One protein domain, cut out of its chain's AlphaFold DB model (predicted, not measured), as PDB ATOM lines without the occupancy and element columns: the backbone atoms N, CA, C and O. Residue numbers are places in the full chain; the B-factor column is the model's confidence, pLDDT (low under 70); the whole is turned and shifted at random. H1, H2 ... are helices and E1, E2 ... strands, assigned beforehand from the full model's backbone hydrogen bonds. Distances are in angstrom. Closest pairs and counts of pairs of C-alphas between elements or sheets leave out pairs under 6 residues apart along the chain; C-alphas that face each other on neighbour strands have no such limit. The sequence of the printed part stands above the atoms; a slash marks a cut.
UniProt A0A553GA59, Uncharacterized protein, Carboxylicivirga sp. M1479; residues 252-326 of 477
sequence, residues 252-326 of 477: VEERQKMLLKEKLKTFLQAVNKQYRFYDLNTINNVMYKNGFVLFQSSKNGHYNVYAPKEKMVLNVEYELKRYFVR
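AT A GLANCE: This is residues 252 to 326 of the 477 residues of an uncharacterized protein of Carboxylicivirga sp. M1479 (UniProt A0A553GA59). One long helix, H1, makes the longest axis of the domain; a small three-stranded antiparallel sheet packs on its first half by way of edge strand E3, and the short helix H3 runs alongside its second half. The other short helix, H2, packs on E1, at the far edge of the sheet. The printed part has 75 residues, with three named helices and three named strands in the order H1, H2, E1, E2, E3, H3; the sheet's order is E1, E2, E3, and the class is mixed, helices and strands. The whole is compact, with a radius of gyration of the C-alphas of 11.8 A, and spans 37 by 28 by 19 A.

HOW THE PARTS SIT: H1, residues 252 to 275, and H2, residues 280 to 289, are near each other, with 13 pairs of C-alphas within 10 A. E1, residues 293 to 296, E2, residues 303 to 307, and E3, residues 312 to 314, form a meander, each strand the antiparallel neighbour of the one before. In the hairpin of E1 and E2, N 293 and O 306 are within hydrogen-bond range at 2.8 A; in the hairpin of E2 and E3, N 314 and O 305 are at 2.8 A. H1 is on the sheet; its closest C-alphas to E3 are those of Lys 261 and Leu 314, 6.7 A apart. H1 and the sheet make two layers, a helix on one face of a sheet. H2 is on the sheet, beside the strands and over none of them; its closest C-alphas to E1 are those of Asn 284 and Leu 294, 6.1 A apart. H3, residues 317 to 324, only grazes the sheet; the C-alphas of Tyr 303 in E2 and Glu 317 are 5.9 A apart, the closest of the two elements. H3 touches H1 at residues 265 to 272 alone, at a shallow tilt of 18 degrees, the same way; the closest C-alphas are those of Asn 272 and Tyr 323, 6.4 A apart. H2 and H3 are apart. In H1, H2 and H3 every O i to N i+4 pair is within hydrogen-bond range.

IN THESE COORDINATES: H1 begins at C-alpha 252 (-56.704, -10.644, -23.126) and is 34.5 A long from first to last C-alpha. H2 is 14.4 A long, E1 10.1 A, E2 13.4 A and E3 6.5 A. E2 begins at C-alpha 303 (-38.118, -2.423, -38.572). H3, 9.5 A long, ends at C-alpha 324 (-38.795, 6.608, -39.753).

THE WHOLE: The two C-alphas farthest apart are those of Val 252 and Phe 277, at 37.5 A. The printed part has no cut and no long link. The mean pLDDT of the printed part is 70.6; 36 residues are under 70, among them 273 to 282, 295 to 303 and 321 to 326.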
ATOM      1  N   VAL A 252     -57.300 -11.765 -23.874       64.50
ATOM      2  CA  VAL A 252     -56.704 -10.644 -23.126       64.50
ATOM      3  C   VAL A 252     -55.445 -10.091 -23.814       64.50
ATOM      4  O   VAL A 252     -55.165  -8.894 -23.733       64.50
ATOM      5  N   GLU A 253     -54.697 -10.933 -24.528       65.19
ATOM      6  CA  GLU A 253     -53.414 -10.558 -25.132       65.19
ATOM      7  C   GLU A 253     -53.570  -9.718 -26.400       65.19
ATOM      8  O   GLU A 253     -52.800  -8.781 -26.615       65.19
ATOM      9  N   GLU A 254     -54.597  -9.976 -27.210       68.75
ATOM     10  CA  GLU A 254     -54.876  -9.182 -28.411       68.75
ATOM     11  C   GLU A 254     -55.245  -7.740 -28.051       68.75
ATOM     12  O   GLU A 254     -54.751  -6.783 -28.659       68.75
ATOM     13  N   ARG A 255     -56.042  -7.568 -26.987       77.00
ATOM     14  CA  ARG A 255     -56.405  -6.248 -26.459       77.00
ATOM     15  C   ARG A 255     -55.185  -5.495 -25.924       77.00
ATOM     16  O   ARG A 255     -55.030  -4.305 -26.199       77.00
ATOM     17  N   GLN A 256     -54.288  -6.178 -25.210       78.81
ATOM     18  CA  GLN A 256     -53.023  -5.595 -24.746       78.81
ATOM     19  C   GLN A 256     -52.113  -5.185 -25.914       78.81
ATOM     20  O   GLN A 256     -51.555  -4.087 -25.901       78.81
ATOM     21  N   LYS A 257     -52.022  -6.017 -26.959       77.38
ATOM     22  CA  LYS A 257     -51.243  -5.735 -28.174       77.38
ATOM     23  C   LYS A 257     -51.762  -4.489 -28.900       77.38
ATOM     24  O   LYS A 257     -50.958  -3.648 -29.301       77.38
ATOM     25  N   MET A 258     -53.084  -4.326 -29.019       81.88
ATOM     26  CA  MET A 258     -53.697  -3.115 -29.587       81.88
ATOM     27  C   MET A 258     -53.378  -1.855 -28.774       81.88
ATOM     28  O   MET A 258     -52.916  -0.863 -29.340       81.88
ATOM     29  N   LEU A 259     -53.552  -1.897 -27.449       85.31
ATOM     30  CA  LEU A 259     -53.240  -0.759 -26.571       85.31
ATOM     31  C   LEU A 259     -51.762  -0.352 -26.663       85.31
ATOM     32  O   LEU A 259     -51.432   0.836 -26.685       85.31
ATOM     33  N   LEU A 260     -50.864  -1.334 -26.760       84.94
ATOM     34  CA  LEU A 260     -49.432  -1.088 -26.873       84.94
ATOM     35  C   LEU A 260     -49.051  -0.476 -28.229       84.94
ATOM     36  O   LEU A 260     -48.188   0.404 -28.273       84.94
ATOM     37  N   LYS A 261     -49.723  -0.876 -29.319       84.81
ATOM     38  CA  LYS A 261     -49.567  -0.241 -30.639       84.81
ATOM     39  C   LYS A 261     -49.979   1.229 -30.624       84.81
ATOM     40  O   LYS A 261     -49.220   2.061 -31.119       84.81
ATOM     41  N   GLU A 262     -51.126   1.568 -30.035       85.69
ATOM     42  CA  GLU A 262     -51.563   2.969 -29.940       85.69
ATOM     43  C   GLU A 262     -50.601   3.802 -29.079       85.69
ATOM     44  O   GLU A 262     -50.164   4.873 -29.501       85.69
ATOM     45  N   LYS A 263     -50.142   3.268 -27.936       87.06
ATOM     46  CA  LYS A 263     -49.108   3.919 -27.111       87.06
ATOM     47  C   LYS A 263     -47.831   4.194 -27.909       87.06
ATOM     48  O   LYS A 263     -47.268   5.289 -27.824       87.06
ATOM     49  N   LEU A 264     -47.370   3.211 -28.682       84.81
ATOM     50  CA  LEU A 264     -46.195   3.355 -29.532       84.81
ATOM     51  C   LEU A 264     -46.421   4.437 -30.595       84.81
ATOM     52  O   LEU A 264     -45.583   5.317 -30.747       84.81
ATOM     53  N   LYS A 265     -47.563   4.442 -31.280       84.94
ATOM     54  CA  LYS A 265     -47.913   5.448 -32.292       84.94
ATOM     55  C   LYS A 265     -47.897   6.874 -31.734       84.94
ATOM     56  O   LYS A 265     -47.269   7.742 -32.344       84.94
ATOM     57  N   THR A 266     -48.507   7.121 -30.573       84.38
ATOM     58  CA  THR A 266     -48.459   8.435 -29.903       84.38
ATOM     59  C   THR A 266     -47.022   8.841 -29.573       84.38
ATOM     60  O   THR A 266     -46.618   9.983 -29.796       84.38
ATOM     61  N   PHE A 267     -46.220   7.896 -29.085       84.25
ATOM     62  CA  PHE A 267     -44.808   8.126 -28.805       84.25
ATOM     63  C   PHE A 267     -44.008   8.464 -30.076       84.25
ATOM     64  O   PHE A 267     -43.273   9.450 -30.087       84.25
ATOM     65  N   LEU A 268     -44.193   7.720 -31.171       80.12
ATOM     66  CA  LEU A 268     -43.525   7.975 -32.453       80.12
ATOM     67  C   LEU A 268     -43.856   9.365 -33.007       80.12
ATOM     68  O   LEU A 268     -42.973  10.065 -33.504       80.12
ATOM     69  N   GLN A 269     -45.110   9.805 -32.867       78.00
ATOM     70  CA  GLN A 269     -45.519  11.163 -33.228       78.00
ATOM     71  C   GLN A 269     -44.784  12.224 -32.402       78.00
ATOM     72  O   GLN A 269     -44.334  13.227 -32.959       78.00
ATOM     73  N   ALA A 270     -44.632  12.011 -31.091       76.12
ATOM     74  CA  ALA A 270     -43.904  12.924 -30.215       76.12
ATOM     75  C   ALA A 270     -42.405  12.980 -30.556       76.12
ATOM     76  O   ALA A 270     -41.843  14.070 -30.654       76.12
ATOM     77  N   VAL A 271     -41.773  11.829 -30.813       72.81
ATOM     78  CA  VAL A 271     -40.365  11.751 -31.236       72.81
ATOM     79  C   VAL A 271     -40.155  12.469 -32.564       72.81
ATOM     80  O   VAL A 271     -39.237  13.275 -32.674       72.81
ATOM     81  N   ASN A 272     -41.028  12.250 -33.549       71.94
ATOM     82  CA  ASN A 272     -40.944  12.934 -34.839       71.94
ATOM     83  C   ASN A 272     -41.079  14.462 -34.696       71.94
ATOM     84  O   ASN A 272     -40.353  15.205 -35.354       71.94
ATOM     85  N   LYS A 273     -41.966  14.938 -33.807       67.62
ATOM     86  CA  LYS A 273     -42.104  16.369 -33.486       67.62
ATOM     87  C   LYS A 273     -40.856  16.934 -32.804       67.62
ATOM     88  O   LYS A 273     -40.464  18.057 -33.098       67.62
ATOM     89  N   GLN A 274     -40.257  16.185 -31.881       65.50
ATOM     90  CA  GLN A 274     -39.123  16.662 -31.094       65.50
ATOM     91  C   GLN A 274     -37.807  16.615 -31.872       65.50
ATOM     92  O   GLN A 274     -37.044  17.578 -31.830       65.50
ATOM     93  N   TYR A 275     -37.539  15.509 -32.564       60.66
ATOM     94  CA  TYR A 275     -36.210  15.219 -33.086       60.66
ATOM     95  C   TYR A 275     -36.071  15.379 -34.590       60.66
ATOM     96  O   TYR A 275     -34.930  15.463 -34.994       60.66
ATOM     97  N   ARG A 276     -37.156  15.444 -35.383       64.38
ATOM     98  CA  ARG A 276     -37.267  15.588 -36.862       64.38
ATOM     99  C   ARG A 276     -36.143  15.014 -37.755       64.38
ATOM    100  O   ARG A 276     -36.448  14.183 -38.603       64.38
ATOM    101  N   PHE A 277     -34.890  15.430 -37.568       67.12
ATOM    102  CA  PHE A 277     -33.663  14.861 -38.134       67.12
ATOM    103  C   PHE A 277     -32.830  14.146 -37.062       67.12
ATOM    104  O   PHE A 277     -32.286  14.769 -36.149       67.12
ATOM    105  N   TYR A 278     -32.724  12.826 -37.170       67.06
ATOM    106  CA  TYR A 278     -32.025  12.002 -36.193       67.06
ATOM    107  C   TYR A 278     -31.493  10.728 -36.846       67.06
ATOM    108  O   TYR A 278     -32.144  10.136 -37.702       67.06
ATOM    109  N   ASP A 279     -30.310  10.292 -36.428       65.38
ATOM    110  CA  ASP A 279     -29.733   9.047 -36.921       65.38
ATOM    111  C   ASP A 279     -30.385   7.824 -36.249       65.38
ATOM    112  O   ASP A 279     -31.056   7.914 -35.212       65.38
ATOM    113  N   LEU A 280     -30.166   6.639 -36.829       66.75
ATOM    114  CA  LEU A 280     -30.664   5.371 -36.281       66.75
ATOM    115  C   LEU A 280     -30.228   5.168 -34.821       66.75
ATOM    116  O   LEU A 280     -30.956   4.588 -34.010       66.75
ATOM    117  N   ASN A 281     -29.048   5.676 -34.457       64.69
ATOM    118  CA  ASN A 281     -28.549   5.576 -33.100       64.69
ATOM    119  C   ASN A 281     -29.373   6.396 -32.114       64.69
ATOM    120  O   ASN A 281     -29.753   5.890 -31.060       64.69
ATOM    121  N   THR A 282     -29.726   7.616 -32.460       68.88
ATOM    122  CA  THR A 282     -30.564   8.469 -31.630       68.88
ATOM    123  C   THR A 282     -31.932   7.819 -31.425       68.88
ATOM    124  O   THR A 282     -32.369   7.695 -30.280       68.88
ATOM    125  N   ILE A 283     -32.554   7.263 -32.478       71.88
ATOM    126  CA  ILE A 283     -33.841   6.539 -32.359       71.88
ATOM    127  C   ILE A 283     -33.742   5.388 -31.392       71.88
ATOM    128  O   ILE A 283     -34.542   5.291 -30.468       71.88
ATOM    129  N   ASN A 284     -32.771   4.508 -31.615       68.75
ATOM    130  CA  ASN A 284     -32.618   3.300 -30.822       68.75
ATOM    131  C   ASN A 284     -32.471   3.651 -29.331       68.75
ATOM    132  O   ASN A 284     -33.059   2.983 -28.487       68.75
ATOM    133  N   ASN A 285     -31.778   4.749 -29.003       64.12
ATOM    134  CA  ASN A 285     -31.661   5.233 -27.625       64.12
ATOM    135  C   ASN A 285     -32.988   5.780 -27.078       64.12
ATOM    136  O   ASN A 285     -33.347   5.492 -25.936       64.12
ATOM    137  N   VAL A 286     -33.719   6.571 -27.867       70.81
ATOM    138  CA  VAL A 286     -34.997   7.168 -27.446       70.81
ATOM    139  C   VAL A 286     -36.084   6.095 -27.286       70.81
ATOM    140  O   VAL A 286     -36.804   6.114 -26.290       70.81
ATOM    141  N   MET A 287     -36.155   5.122 -28.199       74.75
ATOM    142  CA  MET A 287     -37.015   3.934 -28.108       74.75
ATOM    143  C   MET A 287     -36.711   3.146 -26.829       74.75
ATOM    144  O   MET A 287     -37.617   2.899 -26.031       74.75
ATOM    145  N   TYR A 288     -35.431   2.839 -26.589       66.69
ATOM    146  CA  TYR A 288     -34.999   2.047 -25.438       66.69
ATOM    147  C   TYR A 288     -35.384   2.707 -24.109       66.69
ATOM    148  O   TYR A 288     -35.986   2.067 -23.249       66.69
ATOM    149  N   LYS A 289     -35.146   4.020 -23.973       68.88
ATOM    150  CA  LYS A 289     -35.554   4.807 -22.792       68.88
ATOM    151  C   LYS A 289     -37.068   4.793 -22.534       68.88
ATOM    152  O   LYS A 289     -37.486   5.070 -21.416       68.88
ATOM    153  N   ASN A 290     -37.880   4.489 -23.546       72.94
ATOM    154  CA  ASN A 290     -39.339   4.423 -23.450       72.94
ATOM    155  C   ASN A 290     -39.875   2.982 -23.400       72.94
ATOM    156  O   ASN A 290     -41.079   2.771 -23.539       72.94
ATOM    157  N   GLY A 291     -39.000   2.000 -23.153       68.88
ATOM    158  CA  GLY A 291     -39.380   0.597 -22.986       68.88
ATOM    159  C   GLY A 291     -39.603  -0.150 -24.300       68.88
ATOM    160  O   GLY A 291     -40.251  -1.192 -24.299       68.88
ATOM    161  N   PHE A 292     -39.077   0.367 -25.412       77.75
ATOM    162  CA  PHE A 292     -39.202  -0.237 -26.733       77.75
ATOM    163  C   PHE A 292     -37.831  -0.559 -27.324       77.75
ATOM    164  O   PHE A 292     -36.904   0.242 -27.278       77.75
ATOM    165  N   VAL A 293     -37.707  -1.721 -27.950       71.75
ATOM    166  CA  VAL A 293     -36.507  -2.139 -28.673       71.75
ATOM    167  C   VAL A 293     -36.849  -2.176 -30.151       71.75
ATOM    168  O   VAL A 293     -37.631  -3.015 -30.595       71.75
ATOM    169  N   LEU A 294     -36.283  -1.240 -30.911       71.56
ATOM    170  CA  LEU A 294     -36.375  -1.242 -32.364       71.56
ATOM    171  C   LEU A 294     -35.382  -2.268 -32.914       71.56
ATOM    172  O   LEU A 294     -34.209  -2.258 -32.544       71.56
ATOM    173  N   PHE A 295     -35.836  -3.140 -33.807       65.50
ATOM    174  CA  PHE A 295     -34.968  -4.106 -34.473       65.50
ATOM    175  C   PHE A 295     -35.325  -4.211 -35.950       65.50
ATOM    176  O   PHE A 295     -36.476  -4.025 -36.347       65.50
ATOM    177  N   GLN A 296     -34.317  -4.471 -36.775       64.12
ATOM    178  CA  GLN A 296     -34.489  -4.602 -38.213       64.12
ATOM    179  C   GLN A 296     -35.117  -5.965 -38.524       64.12
ATOM    180  O   GLN A 296     -34.525  -7.001 -38.246       64.12
ATOM    181  N   SER A 297     -36.304  -5.969 -39.125       57.66
ATOM    182  CA  SER A 297     -37.023  -7.180 -39.541       57.66
ATOM    183  C   SER A 297     -36.652  -7.639 -40.958       57.66
ATOM    184  O   SER A 297     -37.188  -8.618 -41.468       57.66
ATOM    185  N   SER A 298     -35.778  -6.906 -41.659       54.97
ATOM    186  CA  SER A 298     -35.703  -6.956 -43.124       54.97
ATOM    187  C   SER A 298     -34.396  -6.387 -43.677       54.97
ATOM    188  O   SER A 298     -34.015  -5.273 -43.320       54.97
ATOM    189  N   LYS A 299     -33.780  -7.062 -44.664       45.34
ATOM    190  CA  LYS A 299     -32.600  -6.555 -45.405       45.34
ATOM    191  C   LYS A 299     -32.823  -5.195 -46.087       45.34
ATOM    192  O   LYS A 299     -31.887  -4.421 -46.217       45.34
ATOM    193  N   ASN A 300     -34.071  -4.845 -46.414       50.31
ATOM    194  CA  ASN A 300     -34.412  -3.551 -47.037       50.31
ATOM    195  C   ASN A 300     -34.652  -2.443 -45.991       50.31
ATOM    196  O   ASN A 300     -35.239  -1.407 -46.309       50.31
ATOM    197  N   GLY A 301     -34.280  -2.678 -44.729       54.22
ATOM    198  CA  GLY A 301     -34.448  -1.735 -43.625       54.22
ATOM    199  C   GLY A 301     -35.903  -1.553 -43.198       54.22
ATOM    200  O   GLY A 301     -36.333  -0.424 -42.972       54.22
ATOM    201  N   HIS A 302     -36.685  -2.638 -43.140       63.06
ATOM    202  CA  HIS A 302     -37.927  -2.610 -42.351       63.06
ATOM    203  C   HIS A 302     -37.575  -2.908 -40.903       63.06
ATOM    204  O   HIS A 302     -36.618  -3.634 -40.634       63.06
ATOM    205  N   TYR A 303     -38.332  -2.309 -39.999       69.88
ATOM    206  CA  TYR A 303     -38.118  -2.423 -38.572       69.88
ATOM    207  C   TYR A 303     -39.420  -2.853 -37.907       69.88
ATOM    208  O   TYR A 303     -40.499  -2.573 -38.424       69.88
ATOM    209  N   ASN A 304     -39.292  -3.515 -36.766       73.62
ATOM    210  CA  ASN A 304     -40.373  -3.830 -35.844       73.62
ATOM    211  C   ASN A 304     -39.960  -3.423 -34.428       73.62
ATOM    212  O   ASN A 304     -38.813  -3.032 -34.184       73.62
ATOM    213  N   VAL A 305     -40.914  -3.485 -33.498       76.50
ATOM    214  CA  VAL A 305     -40.685  -3.097 -32.106       76.50
ATOM    215  C   VAL A 305     -40.966  -4.262 -31.180       76.50
ATOM    216  O   VAL A 305     -42.032  -4.866 -31.228       76.50
ATOM    217  N   TYR A 306     -40.010  -4.550 -30.310       74.00
ATOM    218  CA  TYR A 306     -40.186  -5.440 -29.177       74.00
ATOM    219  C   TYR A 306     -40.410  -4.607 -27.915       74.00
ATOM    220  O   TYR A 306     -39.704  -3.627 -27.682       74.00
ATOM    221  N   ALA A 307     -41.401  -4.981 -27.116       78.12
ATOM    222  CA  ALA A 307     -41.704  -4.368 -25.833       78.12
ATOM    223  C   ALA A 307     -41.351  -5.368 -24.719       78.12
ATOM    224  O   ALA A 307     -42.133  -6.286 -24.457       78.12
ATOM    225  N   PRO A 308     -40.167  -5.244 -24.082       62.28
ATOM    226  CA  PRO A 308     -39.670  -6.260 -23.155       62.28
ATOM    227  C   PRO A 308     -40.547  -6.447 -21.917       62.28
ATOM    228  O   PRO A 308     -40.693  -7.566 -21.431       62.28
ATOM    229  N   LYS A 309     -41.154  -5.366 -21.412       68.69
ATOM    230  CA  LYS A 309     -41.997  -5.404 -20.210       68.69
ATOM    231  C   LYS A 309     -43.264  -6.227 -20.446       68.69
ATOM    232  O   LYS A 309     -43.633  -7.049 -19.613       68.69
ATOM    233  N   GLU A 310     -43.906  -6.011 -21.586       74.00
ATOM    234  CA  GLU A 310     -45.121  -6.709 -21.999       74.00
ATOM    235  C   GLU A 310     -44.817  -8.044 -22.694       74.00
ATOM    236  O   GLU A 310     -45.725  -8.842 -22.897       74.00
ATOM    237  N   LYS A 311     -43.543  -8.312 -23.023       66.94
ATOM    238  CA  LYS A 311     -43.062  -9.511 -23.734       66.94
ATOM    239  C   LYS A 311     -43.744  -9.698 -25.090       66.94
ATOM    240  O   LYS A 311     -43.988 -10.816 -25.533       66.94
ATOM    241  N   MET A 312     -44.037  -8.585 -25.759       71.25
ATOM    242  CA  MET A 312     -44.793  -8.558 -27.008       71.25
ATOM    243  C   MET A 312     -43.967  -7.986 -28.151       71.25
ATOM    244  O   MET A 312     -43.219  -7.019 -27.983       71.25
ATOM    245  N   VAL A 313     -44.161  -8.551 -29.342       71.81
ATOM    246  CA  VAL A 313     -43.683  -7.957 -30.589       71.81
ATOM    247  C   VAL A 313     -44.829  -7.239 -31.284       71.81
ATOM    248  O   VAL A 313     -45.922  -7.777 -31.483       71.81
ATOM    249  N   LEU A 314     -44.553  -6.010 -31.696       75.31
ATOM    250  CA  LEU A 314     -45.449  -5.180 -32.468       75.31
ATOM    251  C   LEU A 314     -44.961  -5.149 -33.915       75.31
ATOM    252  O   LEU A 314     -43.890  -4.611 -34.210       75.31
ATOM    253  N   ASN A 315     -45.772  -5.701 -34.821       73.94
ATOM    254  CA  ASN A 315     -45.634  -5.409 -36.242       73.94
ATOM    255  C   ASN A 315     -46.184  -4.003 -36.483       73.94
ATOM    256  O   ASN A 315     -47.403  -3.802 -36.454       73.94
ATOM    257  N   VAL A 316     -45.265  -3.054 -36.626       74.00
ATOM    258  CA  VAL A 316     -45.543  -1.622 -36.810       74.00
ATOM    259  C   VAL A 316     -44.758  -1.067 -37.985       74.00
ATOM    260  O   VAL A 316     -44.331   0.086 -37.997       74.00
ATOM    261  N   GLU A 317     -44.512  -1.913 -38.985       72.12
ATOM    262  CA  GLU A 317     -43.751  -1.516 -40.157       72.12
ATOM    263  C   GLU A 317     -44.370  -0.277 -40.812       72.12
ATOM    264  O   GLU A 317     -43.640   0.645 -41.152       72.12
ATOM    265  N   TYR A 318     -45.695  -0.197 -40.938       73.69
ATOM    266  CA  TYR A 318     -46.365   0.957 -41.544       73.69
ATOM    267  C   TYR A 318     -46.140   2.256 -40.753       73.69
ATOM    268  O   TYR A 318     -45.788   3.286 -41.330       73.69
ATOM    269  N   GLU A 319     -46.286   2.221 -39.431       75.69
ATOM    270  CA  GLU A 319     -46.097   3.369 -38.546       75.69
ATOM    271  C   GLU A 319     -44.631   3.802 -38.534       75.69
ATOM    272  O   GLU A 319     -44.321   4.981 -38.708       75.69
ATOM    273  N   LEU A 320     -43.711   2.845 -38.415       72.62
ATOM    274  CA  LEU A 320     -42.281   3.107 -38.509       72.62
ATOM    275  C   LEU A 320     -41.916   3.605 -39.907       72.62
ATOM    276  O   LEU A 320     -41.066   4.471 -40.027       72.62
ATOM    277  N   LYS A 321     -42.569   3.158 -40.984       67.94
ATOM    278  CA  LYS A 321     -42.364   3.744 -42.314       67.94
ATOM    279  C   LYS A 321     -42.850   5.192 -42.349       67.94
ATOM    280  O   LYS A 321     -42.118   6.073 -42.786       67.94
ATOM    281  N   ARG A 322     -44.030   5.480 -41.811       69.12
ATOM    282  CA  ARG A 322     -44.582   6.839 -41.766       69.12
ATOM    283  C   ARG A 322     -43.686   7.829 -41.011       69.12
ATOM    284  O   ARG A 322     -43.600   8.984 -41.423       69.12
ATOM    285  N   TYR A 323     -43.028   7.394 -39.935       66.81
ATOM    286  CA  TYR A 323     -42.229   8.278 -39.072       66.81
ATOM    287  C   TYR A 323     -40.705   8.133 -39.242       66.81
ATOM    288  O   TYR A 323     -39.984   9.092 -38.988       66.81
ATOM    289  N   PHE A 324     -40.217   6.979 -39.708       61.25
ATOM    290  CA  PHE A 324     -38.795   6.608 -39.753       61.25
ATOM    291  C   PHE A 324     -38.272   6.088 -41.108       61.25
ATOM    292  O   PHE A 324     -37.059   5.926 -41.216       61.25
ATOM    293  N   VAL A 325     -39.083   5.848 -42.163       49.66
ATOM    294  CA  VAL A 325     -38.538   5.387 -43.480       49.66
ATOM    295  C   VAL A 325     -37.475   6.307 -44.030       49.66
ATOM    296  O   VAL A 325     -36.577   5.850 -44.722       49.66
ATOM    297  N   ARG A 326     -37.553   7.586 -43.692       53.19
ATOM    298  CA  ARG A 326     -36.583   8.580 -44.127       53.19
ATOM    299  C   ARG A 326     -35.205   8.338 -43.486       53.19
ATOM    300  O   ARG A 326     -34.202   8.694 -44.062       53.19
TER     301      ARG A 326